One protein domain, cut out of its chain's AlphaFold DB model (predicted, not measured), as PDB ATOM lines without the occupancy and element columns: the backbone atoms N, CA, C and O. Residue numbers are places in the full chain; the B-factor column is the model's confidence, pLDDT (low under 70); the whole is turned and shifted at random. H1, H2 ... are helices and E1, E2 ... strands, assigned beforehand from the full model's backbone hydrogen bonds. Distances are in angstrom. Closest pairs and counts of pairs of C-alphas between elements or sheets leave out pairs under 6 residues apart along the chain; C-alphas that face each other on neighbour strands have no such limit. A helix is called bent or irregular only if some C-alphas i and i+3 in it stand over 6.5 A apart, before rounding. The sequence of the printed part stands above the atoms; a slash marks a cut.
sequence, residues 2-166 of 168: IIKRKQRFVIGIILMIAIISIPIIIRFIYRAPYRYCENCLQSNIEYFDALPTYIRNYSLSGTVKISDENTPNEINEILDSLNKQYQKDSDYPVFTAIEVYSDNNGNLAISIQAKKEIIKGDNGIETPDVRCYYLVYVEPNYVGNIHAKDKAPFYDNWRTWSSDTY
ATOM      1  N   ILE A   2     341.510 321.746 397.388       54.09
ATOM      2  CA  ILE A   2     341.475 322.774 398.455       54.09
ATOM      3  C   ILE A   2     340.611 322.378 399.675       54.09
ATOM      4  O   ILE A   2     340.988 322.649 400.812       54.09
ATOM      5  N   ILE A   3     339.499 321.667 399.459       55.50
ATOM      6  CA  ILE A   3     338.559 321.255 400.523       55.50
ATOM      7  C   ILE A   3     339.218 320.292 401.530       55.50
ATOM      8  O   ILE A   3     339.103 320.488 402.738       55.50
ATOM      9  N   LYS A   4     340.024 319.329 401.050       57.50
ATOM     10  CA  LYS A   4     340.790 318.404 401.912       57.50
ATOM     11  C   LYS A   4     341.862 319.114 402.754       57.50
ATOM     12  O   LYS A   4     342.169 318.658 403.849       57.50
ATOM     13  N   ARG A   5     342.426 320.233 402.273       59.97
ATOM     14  CA  ARG A   5     343.399 321.047 403.034       59.97
ATOM     15  C   ARG A   5     342.729 321.832 404.163       59.97
ATOM     16  O   ARG A   5     343.256 321.829 405.269       59.97
ATOM     17  N   LYS A   6     341.558 322.433 403.915       61.47
ATOM     18  CA  LYS A   6     340.786 323.136 404.955       61.47
ATOM     19  C   LYS A   6     340.305 322.185 406.058       61.47
ATOM     20  O   LYS A   6     340.461 322.510 407.226       61.47
ATOM     21  N   GLN A   7     339.823 320.990 405.705       64.75
ATOM     22  CA  GLN A   7     339.448 319.968 406.696       64.75
ATOM     23  C   GLN A   7     340.625 319.535 407.579       64.75
ATOM     24  O   GLN A   7     340.483 319.489 408.795       64.75
ATOM     25  N   ARG A   8     341.805 319.277 406.997       69.69
ATOM     26  CA  ARG A   8     343.011 318.922 407.771       69.69
ATOM     27  C   ARG A   8     343.462 320.042 408.714       69.69
ATOM     28  O   ARG A   8     343.917 319.754 409.813       69.69
ATOM     29  N   PHE A   9     343.305 321.299 408.302       73.19
ATOM     30  CA  PHE A   9     343.639 322.460 409.128       73.19
ATOM     31  C   PHE A   9     342.680 322.617 410.320       73.19
ATOM     32  O   PHE A   9     343.129 322.798 411.445       73.19
ATOM     33  N   VAL A  10     341.370 322.459 410.095       75.62
ATOM     34  CA  VAL A  10     340.353 322.493 411.164       75.62
ATOM     35  C   VAL A  10     340.554 321.348 412.162       75.62
ATOM     36  O   VAL A  10     340.524 321.582 413.366       75.62
ATOM     37  N   ILE A  11     340.838 320.133 411.680       79.75
ATOM     38  CA  ILE A  11     341.156 318.981 412.540       79.75
ATOM     39  C   ILE A  11     342.403 319.263 413.393       79.75
ATOM     40  O   ILE A  11     342.401 318.972 414.586       79.75
ATOM     41  N   GLY A  12     343.441 319.879 412.813       79.19
ATOM     42  CA  GLY A  12     344.651 320.270 413.541       79.19
ATOM     43  C   GLY A  12     344.392 321.283 414.663       79.19
ATOM     44  O   GLY A  12     344.945 321.136 415.750       79.19
ATOM     45  N   ILE A  13     343.514 322.267 414.440       81.75
ATOM     46  CA  ILE A  13     343.120 323.249 415.466       81.75
ATOM     47  C   ILE A  13     342.354 322.572 416.609       81.75
ATOM     48  O   ILE A  13     342.660 322.817 417.774       81.75
ATOM     49  N   ILE A  14     341.397 321.693 416.292       81.00
ATOM     50  CA  ILE A  14     340.624 320.952 417.303       81.00
ATOM     51  C   ILE A  14     341.552 320.082 418.162       81.00
ATOM     52  O   ILE A  14     341.437 320.092 419.385       81.00
ATOM     53  N   LEU A  15     342.512 319.387 417.542       82.12
ATOM     54  CA  LEU A  15     343.522 318.596 418.250       82.12
ATOM     55  C   LEU A  15     344.390 319.456 419.171       82.12
ATOM     56  O   LEU A  15     344.626 319.072 420.312       82.12
ATOM     57  N   MET A  16     344.829 320.632 418.715       82.12
ATOM     58  CA  MET A  16     345.648 321.527 419.534       82.12
ATOM     59  C   MET A  16     344.869 322.064 420.749       82.12
ATOM     60  O   MET A  16     345.393 322.064 421.862       82.12
ATOM     61  N   ILE A  17     343.599 322.448 420.563       82.69
ATOM     62  CA  ILE A  17     342.716 322.872 421.661       82.69
ATOM     63  C   ILE A  17     342.489 321.719 422.639       82.69
ATOM     64  O   ILE A  17     342.591 321.932 423.846       82.69
ATOM     65  N   ALA A  18     342.232 320.502 422.153       77.81
ATOM     66  CA  ALA A  18     342.043 319.325 422.999       77.81
ATOM     67  C   ALA A  18     343.299 319.014 423.831       77.81
ATOM     68  O   ALA A  18     343.202 318.834 425.041       77.81
ATOM     69  N   ILE A  19     344.489 319.046 423.225       83.19
ATOM     70  CA  ILE A  19     345.765 318.793 423.918       83.19
ATOM     71  C   ILE A  19     346.020 319.813 425.038       83.19
ATOM     72  O   ILE A  19     346.556 319.444 426.078       83.19
ATOM     73  N   ILE A  20     345.628 321.079 424.860       80.31
ATOM     74  CA  ILE A  20     345.811 322.124 425.881       80.31
ATOM     75  C   ILE A  20     344.725 322.056 426.964       80.31
ATOM     76  O   ILE A  20     345.010 322.242 428.146       80.31
ATOM     77  N   SER A  21     343.476 321.787 426.582       77.69
ATOM     78  CA  SER A  21     342.336 321.796 427.505       77.69
ATOM     79  C   SER A  21     342.248 320.537 428.367       77.69
ATOM     80  O   SER A  21     341.915 320.653 429.544       77.69
ATOM     81  N   ILE A  22     342.617 319.358 427.856       78.56
ATOM     82  CA  ILE A  22     342.561 318.091 428.604       78.56
ATOM     83  C   ILE A  22     343.389 318.143 429.907       78.56
ATOM     84  O   ILE A  22     342.820 317.857 430.957       78.56
ATOM     85  N   PRO A  23     344.669 318.571 429.924       72.69
ATOM     86  CA  PRO A  23     345.451 318.678 431.159       72.69
ATOM     87  C   PRO A  23     344.869 319.676 432.166       72.69
ATOM     88  O   PRO A  23     344.954 319.455 433.374       72.69
ATOM     89  N   ILE A  24     344.279 320.773 431.679       70.44
ATOM     90  CA  ILE A  24     343.645 321.798 432.519       70.44
ATOM     91  C   ILE A  24     342.377 321.235 433.160       70.44
ATOM     92  O   ILE A  24     342.196 321.372 434.367       70.44
ATOM     93  N   ILE A  25     341.539 320.559 432.373       69.50
ATOM     94  CA  ILE A  25     340.317 319.895 432.837       69.50
ATOM     95  C   ILE A  25     340.669 318.799 433.843       69.50
ATOM     96  O   ILE A  25     340.084 318.764 434.919       69.50
ATOM     97  N   ILE A  26     341.676 317.973 433.551       64.00
ATOM     98  CA  ILE A  26     342.212 316.968 434.475       64.00
ATOM     99  C   ILE A  26     342.618 317.644 435.789       64.00
ATOM    100  O   ILE A  26     342.085 317.300 436.840       64.00
ATOM    101  N   ARG A  27     343.478 318.672 435.758       58.66
ATOM    102  CA  ARG A  27     343.869 319.418 436.970       58.66
ATOM    103  C   ARG A  27     342.675 319.978 437.736       58.66
ATOM    104  O   ARG A  27     342.700 319.971 438.963       58.66
ATOM    105  N   PHE A  28     341.665 320.479 437.032       59.28
ATOM    106  CA  PHE A  28     340.471 321.047 437.643       59.28
ATOM    107  C   PHE A  28     339.622 319.970 438.323       59.28
ATOM    108  O   PHE A  28     339.230 320.158 439.468       59.28
ATOM    109  N   ILE A  29     339.419 318.820 437.676       59.75
ATOM    110  CA  ILE A  29     338.702 317.667 438.238       59.75
ATOM    111  C   ILE A  29     339.433 317.129 439.471       59.75
ATOM    112  O   ILE A  29     338.803 316.915 440.498       59.75
ATOM    113  N   TYR A  30     340.760 316.987 439.418       60.34
ATOM    114  CA  TYR A  30     341.543 316.500 440.559       60.34
ATOM    115  C   TYR A  30     341.628 317.509 441.719       60.34
ATOM    116  O   TYR A  30     341.809 317.101 442.864       60.34
ATOM    117  N   ARG A  31     341.482 318.818 441.461       66.81
ATOM    118  CA  ARG A  31     341.449 319.863 442.507       66.81
ATOM    119  C   ARG A  31     340.054 320.193 443.027       66.81
ATOM    120  O   ARG A  31     339.955 320.717 444.133       66.81
ATOM    121  N   ALA A  32     338.996 319.931 442.266       63.03
ATOM    122  CA  ALA A  32     337.629 320.287 442.645       63.03
ATOM    123  C   ALA A  32     337.212 319.752 444.032       63.03
ATOM    124  O   ALA A  32     336.604 320.515 444.782       63.03
ATOM    125  N   PRO A  33     337.582 318.523 444.437       67.50
ATOM    126  CA  PRO A  33     337.228 318.013 445.757       67.50
ATOM    127  C   PRO A  33     338.019 318.654 446.902       67.50
ATOM    128  O   PRO A  33     337.473 318.903 447.970       67.50
ATOM    129  N   TYR A  34     339.290 318.993 446.668       76.81
ATOM    130  CA  TYR A  34     340.092 319.753 447.631       76.81
ATOM    131  C   TYR A  34     339.498 321.147 447.843       76.81
ATOM    132  O   TYR A  34     339.286 321.576 448.973       76.81
ATOM    133  N   ARG A  35     339.091 321.793 446.747       84.19
ATOM    134  CA  ARG A  35     338.398 323.082 446.781       84.19
ATOM    135  C   ARG A  35     337.033 323.004 447.474       84.19
ATOM    136  O   ARG A  35     336.612 323.978 448.085       84.19
ATOM    137  N   TYR A  36     336.342 321.865 447.396       89.19
ATOM    138  CA  TYR A  36     335.105 321.638 448.147       89.19
ATOM    139  C   TYR A  36     335.362 321.676 449.659       89.19
ATOM    140  O   TYR A  36     334.683 322.422 450.361       89.19
ATOM    141  N   CYS A  37     336.366 320.942 450.152       91.19
ATOM    142  CA  CYS A  37     336.735 320.963 451.570       91.19
ATOM    143  C   CYS A  37     337.175 322.360 452.029       91.19
ATOM    144  O   CYS A  37     336.724 322.823 453.072       91.19
ATOM    145  N   GLU A  38     337.996 323.051 451.236       90.25
ATOM    146  CA  GLU A  38     338.419 324.429 451.522       90.25
ATOM    147  C   GLU A  38     337.219 325.382 451.634       90.25
ATOM    148  O   GLU A  38     337.106 326.124 452.610       90.25
ATOM    149  N   ASN A  39     336.284 325.327 450.680       91.88
ATOM    150  CA  ASN A  39     335.075 326.154 450.698       91.88
ATOM    151  C   ASN A  39     334.159 325.810 451.881       91.88
ATOM    152  O   ASN A  39     333.563 326.711 452.470       91.88
ATOM    153  N   CYS A  40     334.026 324.523 452.215       95.25
ATOM    154  CA  CYS A  40     333.266 324.062 453.375       95.25
ATOM    155  C   CYS A  40     333.836 324.660 454.664       95.25
ATOM    156  O   CYS A  40     333.084 325.245 455.443       95.25
ATOM    157  N   LEU A  41     335.159 324.605 454.840       95.69
ATOM    158  CA  LEU A  41     335.820 325.194 455.998       95.69
ATOM    159  C   LEU A  41     335.619 326.709 456.058       95.69
ATOM    160  O   LEU A  41     335.152 327.225 457.067       95.69
ATOM    161  N   GLN A  42     335.915 327.421 454.970       94.31
ATOM    162  CA  GLN A  42     335.825 328.885 454.938       94.31
ATOM    163  C   GLN A  42     334.406 329.400 455.188       94.31
ATOM    164  O   GLN A  42     334.231 330.438 455.819       94.31
ATOM    165  N   SER A  43     333.393 328.675 454.707       95.69
ATOM    166  CA  SER A  43     331.989 329.076 454.861       95.69
ATOM    167  C   SER A  43     331.447 328.837 456.271       95.69
ATOM    168  O   SER A  43     330.402 329.385 456.600       95.69
ATOM    169  N   ASN A  44     332.133 328.033 457.091       96.88
ATOM    170  CA  ASN A  44     331.706 327.656 458.443       96.88
ATOM    171  C   ASN A  44     332.863 327.795 459.435       96.88
ATOM    172  O   ASN A  44     333.034 326.968 460.331       96.88
ATOM    173  N   ILE A  45     333.700 328.814 459.232       95.69
ATOM    174  CA  ILE A  45     334.960 328.937 459.962       95.69
ATOM    175  C   ILE A  45     334.750 329.005 461.478       95.69
ATOM    176  O   ILE A  45     335.512 328.408 462.225       95.69
ATOM    177  N   GLU A  46     333.651 329.620 461.921       95.69
ATOM    178  CA  GLU A  46     333.264 329.681 463.333       95.69
ATOM    179  C   GLU A  46     333.133 328.295 463.983       95.69
ATOM    180  O   GLU A  46     333.540 328.111 465.128       95.69
ATOM    181  N   TYR A  47     332.637 327.296 463.248       96.00
ATOM    182  CA  TYR A  47     332.528 325.927 463.745       96.00
ATOM    183  C   TYR A  47     333.897 325.253 463.801       96.00
ATOM    184  O   TYR A  47     334.242 324.624 464.802       96.00
ATOM    185  N   PHE A  48     334.696 325.402 462.745       96.31
ATOM    186  CA  PHE A  48     336.010 324.766 462.656       96.31
ATOM    187  C   PHE A  48     337.036 325.372 463.624       96.31
ATOM    188  O   PHE A  48     337.863 324.631 464.151       96.31
ATOM    189  N   ASP A  49     336.945 326.662 463.939       94.69
ATOM    190  CA  ASP A  49     337.784 327.304 464.958       94.69
ATOM    191  C   ASP A  49     337.356 326.918 466.386       94.69
ATOM    192  O   ASP A  49     338.197 326.772 467.278       94.69
ATOM    193  N   ALA A  50     336.057 326.699 466.619       95.81
ATOM    194  CA  ALA A  50     335.541 326.304 467.930       95.81
ATOM    195  C   ALA A  50     335.817 324.828 468.270       95.81
ATOM    196  O   ALA A  50     336.068 324.494 469.432       95.81
ATOM    197  N   LEU A  51     335.805 323.940 467.270       95.44
ATOM    198  CA  LEU A  51     335.902 322.487 467.454       95.44
ATOM    199  C   LEU A  51     337.113 322.025 468.291       95.44
ATOM    200  O   LEU A  51     336.893 321.290 469.258       95.44
ATOM    201  N   PRO A  52     338.367 322.445 468.008       95.56
ATOM    202  CA  PRO A  52     339.518 322.070 468.832       95.56
ATOM    203  C   PRO A  52     339.356 322.469 470.301       95.56
ATOM    204  O   PRO A  52     339.706 321.702 471.199       95.56
ATOM    205  N   THR A  53     338.772 323.641 470.555       96.00
ATOM    206  CA  THR A  53     338.529 324.144 471.911       96.00
ATOM    207  C   THR A  53     337.497 323.290 472.641       96.00
ATOM    208  O   THR A  53     337.740 322.880 473.776       96.00
ATOM    209  N   TYR A  54     336.375 322.954 471.998       96.25
ATOM    210  CA  TYR A  54     335.362 322.084 472.603       96.25
ATOM    211  C   TYR A  54     335.899 320.685 472.883       96.25
ATOM    212  O   TYR A  54     335.715 320.170 473.984       96.25
ATOM    213  N   ILE A  55     336.639 320.099 471.943       95.44
ATOM    214  CA  ILE A  55     337.269 318.788 472.132       95.44
ATOM    215  C   ILE A  55     338.196 318.789 473.352       95.44
ATOM    216  O   ILE A  55     338.160 317.851 474.147       95.44
ATOM    217  N   ARG A  56     338.976 319.861 473.546       94.50
ATOM    218  CA  ARG A  56     339.842 320.022 474.723       94.50
ATOM    219  C   ARG A  56     339.049 320.192 476.013       94.50
ATOM    220  O   ARG A  56     339.320 319.482 476.977       94.50
ATOM    221  N   ASN A  57     338.068 321.089 476.030       95.81
ATOM    222  CA  ASN A  57     337.270 321.380 477.224       95.81
ATOM    223  C   ASN A  57     336.533 320.140 477.742       95.81
ATOM    224  O   ASN A  57     336.458 319.929 478.949       95.81
ATOM    225  N   TYR A  58     336.049 319.299 476.830       94.06
ATOM    226  CA  TYR A  58     335.364 318.053 477.161       94.06
ATOM    227  C   TYR A  58     336.296 316.835 477.250       94.06
ATOM    228  O   TYR A  58     335.827 315.735 477.529       94.06
ATOM    229  N   SER A  59     337.608 317.014 477.052       93.38
ATOM    230  CA  SER A  59     338.615 315.938 477.095       93.38
ATOM    231  C   SER A  59     338.256 314.733 476.213       93.38
ATOM    232  O   SER A  59     338.439 313.578 476.604       93.38
ATOM    233  N   LEU A  60     337.715 314.999 475.021       93.12
ATOM    234  CA  LEU A  60     337.245 313.950 474.118       93.12
ATOM    235  C   LEU A  60     338.416 313.217 473.459       93.12
ATOM    236  O   LEU A  60     339.481 313.786 473.221       93.12
ATOM    237  N   SER A  61     338.201 311.944 473.137       92.75
ATOM    238  CA  SER A  61     339.168 311.108 472.426       92.75
ATOM    239  C   SER A  61     338.462 310.015 471.626       92.75
ATOM    240  O   SER A  61     337.334 309.637 471.944       92.75
ATOM    241  N   GLY A  62     339.127 309.501 470.589       92.75
ATOM    242  CA  GLY A  62     338.562 308.478 469.714       92.75
ATOM    243  C   GLY A  62     337.447 309.024 468.824       92.75
ATOM    244  O   GLY A  62     337.460 310.191 468.434       92.75
ATOM    245  N   THR A  63     336.493 308.164 468.479       95.25
ATOM    246  CA  THR A  63     335.381 308.524 467.596       95.25
ATOM    247  C   THR A  63     334.250 309.186 468.383       95.25
ATOM    248  O   THR A  63     333.570 308.529 469.169       95.25
ATOM    249  N   VAL A  64     333.992 310.465 468.115       94.12
ATOM    250  CA  VAL A  64     332.860 311.237 468.652       94.12
ATOM    251  C   VAL A  64     331.761 311.277 467.595       94.12
ATOM    252  O   VAL A  64     331.973 311.836 466.520       94.12
ATOM    253  N   LYS A  65     330.602 310.665 467.854       92.50
ATOM    254  CA  LYS A  65     329.524 310.509 466.860       92.50
ATOM    255  C   LYS A  65     328.376 311.478 467.102       92.50
ATOM    256  O   LYS A  65     328.059 311.805 468.244       92.50
ATOM    257  N   ILE A  66     327.722 311.884 466.020       87.75
ATOM    258  CA  ILE A  66     326.478 312.643 466.084       87.75
ATOM    259  C   ILE A  66     325.414 311.841 466.843       87.75
ATOM    260  O   ILE A  66     325.260 310.637 466.622       87.75
ATOM    261  N   SER A  67     324.683 312.519 467.724       83.31
ATOM    262  CA  SER A  67     323.572 311.959 468.504       83.31
ATOM    263  C   SER A  67     323.951 310.819 469.461       83.31
ATOM    264  O   SER A  67     323.065 310.104 469.929       83.31
ATOM    265  N   ASP A  68     325.239 310.640 469.763       87.19
ATOM    266  CA  ASP A  68     325.663 309.818 470.897       87.19
ATOM    267  C   ASP A  68     325.328 310.563 472.200       87.19
ATOM    268  O   ASP A  68     325.508 311.781 472.286       87.19
ATOM    269  N   GLU A  69     324.848 309.840 473.213       84.88
ATOM    270  CA  GLU A  69     324.476 310.400 474.520       84.88
ATOM    271  C   GLU A  69     325.661 311.083 475.220       84.88
ATOM    272  O   GLU A  69     325.473 311.989 476.029       84.88
ATOM    273  N   ASN A  70     326.881 310.666 474.871       86.62
ATOM    274  CA  ASN A  70     328.123 311.183 475.434       86.62
ATOM    275  C   ASN A  70     328.734 312.329 474.611       86.62
ATOM    276  O   ASN A  70     329.735 312.911 475.033       86.62
ATOM    277  N   THR A  71     328.167 312.658 473.446       91.06
ATOM    278  CA  THR A  71     328.656 313.773 472.628       91.06
ATOM    279  C   THR A  71     328.114 315.093 473.184       91.06
ATOM    280  O   THR A  71     326.895 315.263 473.264       91.06
ATOM    281  N   PRO A  72     328.984 316.060 473.534       94.31
ATOM    282  CA  PRO A  72     328.547 317.369 474.009       94.31
ATOM    283  C   PRO A  72     327.629 318.081 473.014       94.31
ATOM    284  O   PRO A  72     327.832 317.997 471.797       94.31
ATOM    285  N   ASN A  73     326.639 318.814 473.530       94.75
ATOM    286  CA  ASN A  73     325.612 319.465 472.714       94.75
ATOM    287  C   ASN A  73     326.206 320.413 471.670       94.75
ATOM    288  O   ASN A  73     325.767 320.390 470.527       94.75
ATOM    289  N   GLU A  74     327.243 321.175 472.012       94.75
ATOM    290  CA  GLU A  74     327.873 322.119 471.086       94.75
ATOM    291  C   GLU A  74     328.503 321.406 469.883       94.75
ATOM    292  O   GLU A  74     328.435 321.891 468.754       94.75
ATOM    293  N   ILE A  75     329.085 320.221 470.099       95.31
ATOM    294  CA  ILE A  75     329.646 319.408 469.013       95.31
ATOM    295  C   ILE A  75     328.522 318.773 468.194       95.31
ATOM    296  O   ILE A  75     328.602 318.766 466.964       95.31
ATOM    297  N   ASN A  76     327.464 318.281 468.845       95.06
ATOM    298  CA  ASN A  76     326.283 317.758 468.158       95.06
ATOM    299  C   ASN A  76     325.635 318.821 467.259       95.06
ATOM    300  O   ASN A  76     325.340 318.532 466.103       95.06
ATOM    301  N   GLU A  77     325.462 320.049 467.748       94.94
ATOM    302  CA  GLU A  77     324.885 321.163 466.990       94.94
ATOM    303  C   GLU A  77     325.738 321.541 465.773       94.94
ATOM    304  O   GLU A  77     325.196 321.742 464.681       94.94
ATOM    305  N   ILE A  78     327.067 321.581 465.929       96.06
ATOM    306  CA  ILE A  78     327.999 321.820 464.820       96.06
ATOM    307  C   ILE A  78     327.874 320.720 463.762       96.06
ATOM    308  O   ILE A  78     327.697 321.012 462.576       96.06
ATOM    309  N   LEU A  79     327.963 319.453 464.174       96.19
ATOM    310  CA  LEU A  79     327.926 318.315 463.257       96.19
ATOM    311  C   LEU A  79     326.582 318.195 462.541       96.19
ATOM    312  O   LEU A  79     326.560 317.970 461.333       96.19
ATOM    313  N   ASP A  80     325.474 318.402 463.249       95.38
ATOM    314  CA  ASP A  80     324.129 318.383 462.675       95.38
ATOM    315  C   ASP A  80     323.925 319.529 461.671       95.38
ATOM    316  O   ASP A  80     323.397 319.314 460.578       95.38
ATOM    317  N   SER A  81     324.412 320.734 461.984       95.81
ATOM    318  CA  SER A  81     324.342 321.886 461.073       95.81
ATOM    319  C   SER A  81     325.149 321.650 459.794       95.81
ATOM    320  O   SER A  81     324.632 321.834 458.688       95.81
ATOM    321  N   LEU A  82     326.388 321.163 459.927       96.88
ATOM    322  CA  LEU A  82     327.238 320.804 458.789       96.88
ATOM    323  C   LEU A  82     326.630 319.653 457.973       96.88
ATOM    324  O   LEU A  82     326.590 319.727 456.744       96.88
ATOM    325  N   ASN A  83     326.100 318.615 458.628       96.38
ATOM    326  CA  ASN A  83     325.426 317.509 457.951       96.38
ATOM    327  C   ASN A  83     324.237 318.016 457.122       96.38
ATOM    328  O   ASN A  83     324.195 317.783 455.914       96.38
ATOM    329  N   LYS A  84     323.321 318.787 457.719       95.69
ATOM    330  CA  LYS A  84     322.151 319.352 457.022       95.69
ATOM    331  C   LYS A  84     322.537 320.181 455.799       95.69
ATOM    332  O   LYS A  84     321.842 320.142 454.783       95.69
ATOM    333  N   GLN A  85     323.637 320.924 455.880       96.19
ATOM    334  CA  GLN A  85     324.096 321.777 454.790       96.19
ATOM    335  C   GLN A  85     324.752 320.993 453.646       96.19
ATOM    336  O   GLN A  85     324.495 321.306 452.479       96.19
ATOM    337  N   TYR A  86     325.576 319.992 453.964       95.94
ATOM    338  CA  TYR A  86     326.493 319.358 453.009       95.94
ATOM    339  C   TYR A  86     326.121 317.924 452.610       95.94
ATOM    340  O   TYR A  86     326.647 317.419 451.617       95.94
ATOM    341  N   GLN A  87     325.176 317.273 453.299       95.44
ATOM    342  CA  GLN A  87     324.756 315.902 452.982       95.44
ATOM    343  C   GLN A  87     324.277 315.751 451.534       95.44
ATOM    344  O   GLN A  87     324.563 314.748 450.888       95.44
ATOM    345  N   LYS A  88     323.578 316.758 451.006       94.81
ATOM    346  CA  LYS A  88     323.068 316.775 449.625       94.81
ATOM    347  C   LYS A  88     324.162 316.692 448.551       94.81
ATOM    348  O   LYS A  88     323.859 316.355 447.413       94.81
ATOM    349  N   ASP A  89     325.404 317.023 448.903       93.50
ATOM    350  CA  ASP A  89     326.547 317.029 447.990       93.50
ATOM    351  C   ASP A  89     327.378 315.732 448.087       93.50
ATOM    352  O   ASP A  89     328.440 315.633 447.465       93.50
ATOM    353  N   SER A  90     326.928 314.757 448.887       92.38
ATOM    354  CA  SER A  90     327.611 313.486 449.144       92.38
ATOM    355  C   SER A  90     326.687 312.295 448.895       92.38
ATOM    356  O   SER A  90     325.516 312.316 449.267       92.38
ATOM    357  N   ASP A  91     327.237 311.223 448.325       92.25
ATOM    358  CA  ASP A  91     326.501 309.979 448.050       92.25
ATOM    359  C   ASP A  91     326.266 309.145 449.326       92.25
ATOM    360  O   ASP A  91     325.389 308.287 449.369       92.25
ATOM    361  N   TYR A  92     327.046 309.406 450.380       92.56
ATOM    362  CA  TYR A  92     326.983 308.720 451.673       92.56
ATOM    363  C   TYR A  92     326.908 309.722 452.835       92.56
ATOM    364  O   TYR A  92     327.220 310.902 452.639       92.56
ATOM    365  N   PRO A  93     326.541 309.274 454.053       94.56
ATOM    366  CA  PRO A  93     326.527 310.130 455.235       94.56
ATOM    367  C   PRO A  93     327.877 310.803 455.524       94.56
ATOM    368  O   PRO A  93     328.913 310.135 455.533       94.56
ATOM    369  N   VAL A  94     327.858 312.112 455.786       95.38
ATOM    370  CA  VAL A  94     329.038 312.946 456.107       95.38
ATOM    371  C   VAL A  94     328.812 313.766 457.371       95.38
ATOM    372  O   VAL A  94     327.672 313.920 457.791       95.38
ATOM    373  N   PHE A  95     329.867 314.273 458.014       96.19
ATOM    374  CA  PHE A  95     329.763 314.981 459.305       96.19
ATOM    375  C   PHE A  95     329.007 314.194 460.392       96.19
ATOM    376  O   PHE A  95     328.435 314.764 461.312       96.19
ATOM    377  N   THR A  96     329.003 312.864 460.300       95.06
ATOM    378  CA  THR A  96     328.345 311.988 461.277       95.06
ATOM    379  C   THR A  96     329.235 311.669 462.471       95.06
ATOM    380  O   THR A  96     328.750 311.170 463.483       95.06
ATOM    381  N   ALA A  97     330.538 311.917 462.353       95.31
ATOM    382  CA  ALA A  97     331.499 311.693 463.413       95.31
ATOM    383  C   ALA A  97     332.761 312.538 463.224       95.31
ATOM    384  O   ALA A  97     333.088 312.979 462.115       95.31
ATOM    385  N   ILE A  98     333.485 312.693 464.324       95.75
ATOM    386  CA  ILE A  98     334.809 313.284 464.416       95.75
ATOM    387  C   ILE A  98     335.746 312.222 464.981       95.75
ATOM    388  O   ILE A  98     335.469 311.646 466.029       95.75
ATOM    389  N   GLU A  99     336.873 311.995 464.317       96.12
ATOM    390  CA  GLU A  99     337.963 311.210 464.891       96.12
ATOM    391  C   GLU A  99     338.928 312.145 465.614       96.12
ATOM    392  O   GLU A  99     339.481 313.069 465.008       96.12
ATOM    393  N   VAL A 100     339.122 311.902 466.907       96.25
ATOM    394  CA  VAL A 100     339.949 312.712 467.798       96.25
ATOM    395  C   VAL A 100     341.174 311.918 468.232       96.25
ATOM    396  O   VAL A 100     341.063 310.847 468.834       96.25
ATOM    397  N   TYR A 101     342.352 312.476 467.973       95.19
ATOM    398  CA  TYR A 101     343.635 311.882 468.319       95.19
ATOM    399  C   TYR A 101     344.437 312.828 469.204       95.19
ATOM    400  O   TYR A 101     344.601 314.001 468.875       95.19
ATOM    401  N   SER A 102     345.006 312.289 470.277       94.19
ATOM    402  CA  SER A 102     345.897 313.024 471.172       94.19
ATOM    403  C   SER A 102     347.230 312.299 471.263       94.19
ATOM    404  O   SER A 102     347.263 311.071 471.373       94.19
ATOM    405  N   ASP A 103     348.332 313.040 471.201       94.00
ATOM    406  CA  ASP A 103     349.651 312.476 471.478       94.00
ATOM    407  C   ASP A 103     349.977 312.508 472.981       94.00
ATOM    408  O   ASP A 103     349.233 313.050 473.801       94.00
ATOM    409  N   ASN A 104     351.122 311.931 473.352       91.88
ATOM    410  CA  ASN A 104     351.564 311.860 474.749       91.88
ATOM    411  C   ASN A 104     351.858 313.234 475.382       91.88
ATOM    412  O   ASN A 104     352.006 313.315 476.600       91.88
ATOM    413  N   ASN A 105     351.958 314.298 474.581       92.38
ATOM    414  CA  ASN A 105     352.172 315.668 475.040       92.38
ATOM    415  C   ASN A 105     350.856 316.463 475.106       92.38
ATOM    416  O   ASN A 105     350.873 317.650 475.425       92.38
ATOM    417  N   GLY A 106     349.718 315.831 474.799       91.06
ATOM    418  CA  GLY A 106     348.411 316.478 474.760       91.06
ATOM    419  C   GLY A 106     348.188 317.355 473.527       91.06
ATOM    420  O   GLY A 106     347.238 318.150 473.525       91.06
ATOM    421  N   ASN A 107     349.027 317.237 472.490       95.38
ATOM    422  CA  ASN A 107     348.739 317.869 471.208       95.38
ATOM    423  C   ASN A 107     347.625 317.102 470.497       95.38
ATOM    424  O   ASN A 107     347.531 315.877 470.604       95.38
ATOM    425  N   LEU A 108     346.822 317.834 469.740       95.81
ATOM    426  CA  LEU A 108     345.570 317.373 469.165       95.81
ATOM    427  C   LEU A 108     345.661 317.237 467.641       95.81
ATOM    428  O   LEU A 108     346.200 318.099 466.941       95.81
ATOM    429  N   ALA A 109     345.051 316.180 467.116       96.62
ATOM    430  CA  ALA A 109     344.665 316.081 465.720       96.62
ATOM    431  C   ALA A 109     343.202 315.640 465.608       96.62
ATOM    432  O   ALA A 109     342.721 314.818 466.385       96.62
ATOM    433  N   ILE A 110     342.492 316.194 464.629       96.75
ATOM    434  CA  ILE A 110     341.063 315.961 464.410       96.75
ATOM    435  C   ILE A 110     340.864 315.607 462.945       96.75
ATOM    436  O   ILE A 110     341.421 316.282 462.082       96.75
ATOM    437  N   SER A 111     340.064 314.591 462.642       96.31
ATOM    438  CA  SER A 111     339.700 314.228 461.272       96.31
ATOM    439  C   SER A 111     338.188 314.129 461.119       96.31
ATOM    440  O   SER A 111     337.521 313.424 461.873       96.31
ATOM    441  N   ILE A 112     337.653 314.825 460.118       96.06
ATOM    442  CA  ILE A 112     336.215 314.940 459.866       96.06
ATOM    443  C   ILE A 112     335.939 314.605 458.406       96.06
ATOM    444  O   ILE A 112     336.538 315.193 457.503       96.06
ATOM    445  N   GLN A 113     335.020 313.671 458.166       95.25
ATOM    446  CA  GLN A 113     334.570 313.321 456.817       95.25
ATOM    447  C   GLN A 113     333.639 314.407 456.281       95.25
ATOM    448  O   GLN A 113     332.512 314.546 456.754       95.25
ATOM    449  N   ALA A 114     334.119 315.157 455.290       95.56
ATOM    450  CA  ALA A 114     333.414 316.304 454.728       95.56
ATOM    451  C   ALA A 114     332.669 315.976 453.427       95.56
ATOM    452  O   ALA A 114     331.668 316.613 453.115       95.56
ATOM    453  N   LYS A 115     333.156 314.993 452.660       94.62
ATOM    454  CA  LYS A 115     332.500 314.518 451.439       94.62
ATOM    455  C   LYS A 115     332.791 313.045 451.201       94.62
ATOM    456  O   LYS A 115     333.911 312.593 451.439       94.62
ATOM    457  N   LYS A 116     331.815 312.313 450.675       92.44
ATOM    458  CA  LYS A 116     331.984 310.920 450.258       92.44
ATOM    459  C   LYS A 116     331.242 310.688 448.943       92.44
ATOM    460  O   LYS A 116     330.057 310.999 448.858       92.44
ATOM    461  N   GLU A 117     331.944 310.215 447.917       90.62
ATOM    462  CA  GLU A 117     331.402 310.074 446.557       90.62
ATOM    463  C   GLU A 117     331.741 308.720 445.931       90.62
ATOM    464  O   GLU A 117     332.805 308.155 446.190       90.62
ATOM    465  N   ILE A 118     330.844 308.215 445.088       89.00
ATOM    466  CA  ILE A 118     331.046 306.984 444.323       89.00
ATOM    467  C   ILE A 118     332.075 307.243 443.217       89.00
ATOM    468  O   ILE A 118     331.926 308.147 442.387       89.00
ATOM    469  N   ILE A 119     333.108 306.407 443.166       86.38
ATOM    470  CA  ILE A 119     334.089 306.403 442.086       86.38
ATOM    471  C   ILE A 119     333.470 305.658 440.905       86.38
ATOM    472  O   ILE A 119     333.273 304.448 440.932       86.38
ATOM    473  N   LYS A 120     333.164 306.385 439.830       70.12
ATOM    474  CA  LYS A 120     332.701 305.776 438.577       70.12
ATOM    475  C   LYS A 120     333.913 305.178 437.847       70.12
ATOM    476  O   LYS A 120     334.663 305.920 437.216       70.12
ATOM    477  N   GLY A 121     334.115 303.866 437.963       64.56
ATOM    478  CA  GLY A 121     335.247 303.120 437.394       64.56
ATOM    479  C   GLY A 121     334.958 301.619 437.268       64.56
ATOM    480  O   GLY A 121     333.849 301.188 437.573       64.56
ATOM    481  N   ASP A 122     335.926 300.845 436.762       53.91
ATOM    482  CA  ASP A 122     335.749 299.417 436.463       53.91
ATOM    483  C   ASP A 122     335.296 298.619 437.695       53.91
ATOM    484  O   ASP A 122     335.906 298.663 438.761       53.91
ATOM    485  N   ASN A 123     334.199 297.880 437.519       56.44
ATOM    486  CA  ASN A 123     333.579 297.080 438.567       56.44
ATOM    487  C   ASN A 123     334.473 295.877 438.908       56.44
ATOM    488  O   ASN A 123     334.576 294.933 438.123       56.44
ATOM    489  N   GLY A 124     335.075 295.884 440.095       60.59
ATOM    490  CA  GLY A 124     335.824 294.757 440.642       60.59
ATOM    491  C   GLY A 124     335.712 294.723 442.161       60.59
ATOM    492  O   GLY A 124     335.760 295.763 442.804       60.59
ATOM    493  N   ILE A 125     335.591 293.526 442.743       63.38
ATOM    494  CA  ILE A 125     335.472 293.331 444.206       63.38
ATOM    495  C   ILE A 125     336.719 293.858 444.952       63.38
ATOM    496  O   ILE A 125     336.637 294.230 446.115       63.38
ATOM    497  N   GLU A 126     337.863 293.947 444.265       75.69
ATOM    498  CA  GLU A 126     339.137 294.474 444.783       75.69
ATOM    499  C   GLU A 126     339.456 295.894 444.278       75.69
ATOM    500  O   GLU A 126     340.589 296.360 444.369       75.69
ATOM    501  N   THR A 127     338.478 296.589 443.690       80.44
ATOM    502  CA  THR A 127     338.634 297.983 443.259       80.44
ATOM    503  C   THR A 127     337.843 298.902 444.189       80.44
ATOM    504  O   THR A 127     336.637 298.703 444.330       80.44
ATOM    505  N   PRO A 128     338.484 299.896 444.833       82.31
ATOM    506  CA  PRO A 128     337.769 300.892 445.617       82.31
ATOM    507  C   PRO A 128     336.704 301.591 444.769       82.31
ATOM    508  O   PRO A 128     336.997 302.102 443.688       82.31
ATOM    509  N   ASP A 129     335.480 301.637 445.274       86.38
ATOM    510  CA  ASP A 129     334.313 302.215 444.606       86.38
ATOM    511  C   ASP A 129     333.822 303.495 445.294       86.38
ATOM    512  O   ASP A 129     332.891 304.144 444.816       86.38
ATOM    513  N   VAL A 130     334.474 303.911 446.383       89.50
ATOM    514  CA  VAL A 130     334.130 305.125 447.121       89.50
ATOM    515  C   VAL A 130     335.370 305.947 447.448       89.50
ATOM    516  O   VAL A 130     336.375 305.430 447.930       89.50
ATOM    517  N   ARG A 131     335.284 307.264 447.254       91.31
ATOM    518  CA  ARG A 131     336.295 308.229 447.687       91.31
ATOM    519  C   ARG A 131     335.768 309.067 448.839       91.31
ATOM    520  O   ARG A 131     334.730 309.717 448.723       91.31
ATOM    521  N   CYS A 132     336.517 309.090 449.933       92.50
ATOM    522  CA  CYS A 132     336.247 309.916 451.103       92.50
ATOM    523  C   CYS A 132     337.199 311.113 451.128       92.50
ATOM    524  O   CYS A 132     338.403 310.953 450.921       92.50
ATOM    525  N   TYR A 133     336.677 312.296 451.438       93.94
ATOM    526  CA  TYR A 133     337.438 313.525 451.639       93.94
ATOM    527  C   TYR A 133     337.304 314.001 453.078       93.94
ATOM    528  O   TYR A 133     336.209 314.037 453.644       93.94
ATOM    529  N   TYR A 134     338.435 314.399 453.644       94.25
ATOM    530  CA  TYR A 134     338.579 314.715 455.053       94.25
ATOM    531  C   TYR A 134     339.107 316.130 455.234       94.25
ATOM    532  O   TYR A 134     340.082 316.524 454.585       94.25
ATOM    533  N   LEU A 135     338.499 316.853 456.170       95.81
ATOM    534  CA  LEU A 135     339.093 318.016 456.814       95.81
ATOM    535  C   LEU A 135     339.863 317.529 458.036       95.81
ATOM    536  O   LEU A 135     339.308 316.834 458.886       95.81
ATOM    537  N   VAL A 136     341.150 317.861 458.093       96.25
ATOM    538  CA  VAL A 136     342.053 317.374 459.134       96.25
ATOM    539  C   VAL A 136     342.753 318.545 459.804       96.25
ATOM    540  O   VAL A 136     343.527 319.248 459.156       96.25
ATOM    541  N   TYR A 137     342.501 318.739 461.093       96.56
ATOM    542  CA  TYR A 137     343.232 319.673 461.942       96.56
ATOM    543  C   TYR A 137     344.416 318.945 462.570       96.56
ATOM    544  O   TYR A 137     344.252 317.838 463.085       96.56
ATOM    545  N   VAL A 138     345.606 319.537 462.527       96.31
ATOM    546  CA  VAL A 138     346.804 318.967 463.157       96.31
ATOM    547  C   VAL A 138     347.581 320.081 463.829       96.31
ATOM    548  O   VAL A 138     348.122 320.942 463.136       96.31
ATOM    549  N   GLU A 139     347.674 320.052 465.156       94.94
ATOM    550  CA  GLU A 139     348.462 321.048 465.876       94.94
ATOM    551  C   GLU A 139     349.949 321.000 465.491       94.94
ATOM    552  O   GLU A 139     350.479 319.921 465.204       94.94
ATOM    553  N   PRO A 140     350.661 322.142 465.542       91.25
ATOM    554  CA  PRO A 140     352.039 322.242 465.057       91.25
ATOM    555  C   PRO A 140     353.015 321.222 465.657       91.25
ATOM    556  O   PRO A 140     353.936 320.783 464.974       91.25
ATOM    557  N   ASN A 141     352.808 320.838 466.919       92.62
ATOM    558  CA  ASN A 141     353.696 319.938 467.659       92.62
ATOM    559  C   ASN A 141     353.158 318.505 467.775       92.62
ATOM    560  O   ASN A 141     353.756 317.698 468.487       92.62
ATOM    561  N   TYR A 142     352.054 318.174 467.099       94.19
ATOM    562  CA  TYR A 142     351.476 316.834 467.151       94.19
ATOM    563  C   TYR A 142     352.430 315.794 466.554       94.19
ATOM    564  O   TYR A 142     352.745 315.822 465.361       94.19
ATOM    565  N   VAL A 143     352.880 314.839 467.371       93.50
ATOM    566  CA  VAL A 143     353.847 313.812 466.938       93.50
ATOM    567  C   VAL A 143     353.206 312.487 466.527       93.50
ATOM    568  O   VAL A 143     353.893 311.643 465.949       93.50
ATOM    569  N   GLY A 144     351.902 312.306 466.750       89.94
ATOM    570  CA  GLY A 144     351.183 311.077 466.407       89.94
ATOM    571  C   GLY A 144     351.099 310.792 464.900       89.94
ATOM    572  O   GLY A 144     351.495 311.600 464.053       89.94
ATOM    573  N   ASN A 145     350.581 309.616 464.546       88.06
ATOM    574  CA  ASN A 145     350.404 309.209 463.151       88.06
ATOM    575  C   ASN A 145     349.009 309.596 462.654       88.06
ATOM    576  O   ASN A 145     348.011 309.149 463.208       88.06
ATOM    577  N   ILE A 146     348.944 310.405 461.594       89.31
ATOM    578  CA  ILE A 146     347.701 310.739 460.890       89.31
ATOM    579  C   ILE A 146     348.007 311.020 459.414       89.31
ATOM    580  O   ILE A 146     349.008 311.664 459.095       89.31
ATOM    581  N   HIS A 147     347.149 310.549 458.505       80.81
ATOM    582  CA  HIS A 147     347.401 310.539 457.054       80.81
ATOM    583  C   HIS A 147     347.625 311.928 456.414       80.81
ATOM    584  O   HIS A 147     348.134 312.019 455.299       80.81
ATOM    585  N   ALA A 148     347.296 313.020 457.114       81.00
ATOM    586  CA  ALA A 148     347.509 314.394 456.654       81.00
ATOM    587  C   ALA A 148     348.660 315.138 457.364       81.00
ATOM    588  O   ALA A 148     348.872 316.317 457.077       81.00
ATOM    589  N   LYS A 149     349.412 314.511 458.283       79.25
ATOM    590  CA  LYS A 149     350.397 315.232 459.117       79.25
ATOM    591  C   LYS A 149     351.459 315.974 458.304       79.25
ATOM    592  O   LYS A 149     351.791 317.114 458.617       79.25
ATOM    593  N   ASP A 150     351.920 315.389 457.206       79.88
ATOM    594  CA  ASP A 150     353.028 315.949 456.418       79.88
ATOM    595  C   ASP A 150     352.560 316.909 455.307       79.88
ATOM    596  O   ASP A 150     353.357 317.438 454.538       79.88
ATOM    597  N   LYS A 151     351.248 317.157 455.209       82.94
ATOM    598  CA  LYS A 151     350.615 317.751 454.025       82.94
ATOM    599  C   LYS A 151     350.595 319.269 453.809       82.94
ATOM    600  O   LYS A 151     349.929 319.627 452.875       82.94
ATOM    601  N   ALA A 152     351.259 320.175 454.515       85.00
ATOM    602  CA  ALA A 152     351.016 321.634 454.396       85.00
ATOM    603  C   ALA A 152     349.531 322.078 454.599       85.00
ATOM    604  O   ALA A 152     348.616 321.670 453.879       85.00
ATOM    605  N   PRO A 153     349.255 322.939 455.590       89.25
ATOM    606  CA  PRO A 153     347.908 323.453 455.790       89.25
ATOM    607  C   PRO A 153     347.485 324.398 454.663       89.25
ATOM    608  O   PRO A 153     348.308 325.120 454.096       89.25
ATOM    609  N   PHE A 154     346.188 324.400 454.361       88.25
ATOM    610  CA  PHE A 154     345.583 325.385 453.460       88.25
ATOM    611  C   PHE A 154     344.976 326.569 454.235       88.25
ATOM    612  O   PHE A 154     344.793 327.641 453.663       88.25
ATOM    613  N   TYR A 155     344.678 326.382 455.526       88.19
ATOM    614  CA  TYR A 155     344.188 327.412 456.441       88.19
ATOM    615  C   TYR A 155     344.585 327.057 457.880       88.19
ATOM    616  O   TYR A 155     344.240 325.977 458.343       88.19
ATOM    617  N   ASP A 156     345.296 327.945 458.579       92.31
ATOM    618  CA  ASP A 156     345.846 327.700 459.926       92.31
ATOM    619  C   ASP A 156     346.482 326.299 460.067       92.31
ATOM    620  O   ASP A 156     347.472 326.006 459.400       92.31
ATOM    621  N   ASN A 157     345.898 325.414 460.875       94.56
ATOM    622  CA  ASN A 157     346.347 324.037 461.084       94.56
ATOM    623  C   ASN A 157     345.496 323.000 460.326       94.56
ATOM    624  O   ASN A 157     345.700 321.790 460.468       94.56
ATOM    625  N   TRP A 158     344.556 323.462 459.500       95.12
ATOM    626  CA  TRP A 158     343.645 322.642 458.711       95.12
ATOM    627  C   TRP A 158     344.225 322.240 457.358       95.12
ATOM    628  O   TRP A 158     344.848 323.014 456.623       95.12
ATOM    629  N   ARG A 159     343.996 320.973 457.029       93.38
ATOM    630  CA  ARG A 159     344.537 320.251 455.879       93.38
ATOM    631  C   ARG A 159     343.441 319.417 455.245       93.38
ATOM    632  O   ARG A 159     342.453 319.071 455.891       93.38
ATOM    633  N   THR A 160     343.638 319.047 453.987       91.56
ATOM    634  CA  THR A 160     342.727 318.133 453.296       91.56
ATOM    635  C   THR A 160     343.415 316.812 453.000       91.56
ATOM    636  O   THR A 160     344.554 316.746 452.515       91.56
ATOM    637  N   TRP A 161     342.697 315.730 453.254       90.38
ATOM    638  CA  TRP A 161     343.106 314.377 452.913       90.38
ATOM    639  C   TRP A 161     341.997 313.670 452.141       90.38
ATOM    640  O   TRP A 161     340.829 314.032 452.243       90.38
ATOM    641  N   SER A 162     342.368 312.673 451.348       90.50
ATOM    642  CA  SER A 162     341.414 311.809 450.668       90.50
ATOM    643  C   SER A 162     341.899 310.374 450.713       90.50
ATOM    644  O   SER A 162     343.097 310.136 450.549       90.50
ATOM    645  N   SER A 163     340.980 309.433 450.864       90.06
ATOM    646  CA  SER A 163     341.264 308.004 450.767       90.06
ATOM    647  C   SER A 163     340.198 307.306 449.942       90.06
ATOM    648  O   SER A 163     339.021 307.662 450.020       90.06
ATOM    649  N   ASP A 164     340.622 306.283 449.212       90.31
ATOM    650  CA  ASP A 164     339.726 305.410 448.466       90.31
ATOM    651  C   ASP A 164     339.404 304.188 449.337       90.31
ATOM    652  O   ASP A 164     340.293 303.604 449.957       90.31
ATOM    653  N   THR A 165     338.121 303.850 449.436       87.50
ATOM    654  CA  THR A 165     337.569 302.762 450.252       87.50
ATOM    655  C   THR A 165     336.542 301.968 449.447       87.50
ATOM    656  O   THR A 165     336.125 302.382 448.367       87.50
ATOM    657  N   TYR A 166     336.135 300.829 449.994       83.94
ATOM    658  CA  TYR A 166     335.049 300.003 449.478       83.94
ATOM    659  C   TYR A 166     333.711 300.413 450.111       83.94
ATOM    660  O   TYR A 166     333.693 300.867 451.262       83.94
TER     661      TYR A 166
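What this domain is: This is residues 2 to 166 of the 168 residues of an uncharacterized protein of Ruminococcus albus SY3 (UniProt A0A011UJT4). A twisted sheet of five strands is covered on one face by helices H1b, H2 and H3, and a long helical arm, residues 2 to 32 of H1, sticks out from this body and makes most of the length. The printed part has 165 residues, with three named helices and five named strands in the order H1, H2, E1, H3, E2, E3, E4, E5. The sheet runs E1, E2, E3, E4, E5, all antiparallel, and the class is mixed, helices and strands. The whole is loose, with a radius of gyration of the C-alphas of 21.0 A, and spans 79 by 33 by 32 A.

How they stand to each other: E2, residues 97 to 102, E3, residues 108 to 118, E4, residues 130 to 138, and E5, residues 158 to 165, form a meander, each strand the antiparallel neighbour of the one before. In the hairpin E2 and E3, N 99 and O 111 are 2.9 A apart; in the hairpin E3 and E4, N 112 and O 135 are 2.9 A apart; in the hairpin E4 and E5, N 134 and O 161 are 2.8 A apart. E1, residues 62 to 65, is an edge strand beside E2, with N 64 and O 98 2.8 A apart. H1, residues 2 to 43, was assigned as one helix by its hydrogen bonds but is bent: C-alphas 30 and 33 are 6.9 A apart, and its arms H1a, residues 2 to 30, and H1b, residues 33 to 43, stand at a steep tilt of 52 degrees. H1b, H2, residues 45 to 57, and H3, residues 73 to 89, are on the same face of the sheet, giving two layers, helices on one face of a sheet. H1b is over E4 at a height over the sheet of 8.4 A; its closest C-alphas to E4 are those of Cys 37 and Leu 135, 6.5 A. H3 is over E2 and E3 at a height of 9.7 A, along the strands at 24 degrees to E3 on the local plane. H2, at a height of 9.9 A, runs slantwise to the strands. H2 touches residues 74 to 78 of H3 alone, with Tyr 47 and Ile 78 the closest C-alphas at 6.2 A; they run opposite ways at a tilt of 38 degrees, only just steep. H3 is irregular, with C-alphas 85 and 88 7.3 A apart, and H2 only just, with C-alphas 49 and 52 6.7 A apart. Every O i to N i+4 pair is within hydrogen-bond range in H1b, against 23 of 25 in H1a, 7 of 9 in H2 and 11 of 13 in H3.

Where its parts are: H1a begins at C-alpha 2 (341.475, 322.774, 398.455) and is 42.6 A long, with a kink of 27 degrees near residue 21. H3 is 24.9 A long, E3 30.6 A, E4 24.7 A and E5 22.4 A, ending at C-alpha 165 (337.569, 302.762, 450.252).

The domain as a whole: The C-alphas of Ile 2 and Tyr 58, the two farthest apart, are 79.1 A apart. Residues 2 to 32 stand free; the body without them spans 46 by 31 by 26 A. The printed part has no cut, and the links E3 to E4 and E4 to E5 are long. The mean pLDDT of the printed part is 86.8; residues 2 to 8, 25 to 33 and 121 to 125 are under 70.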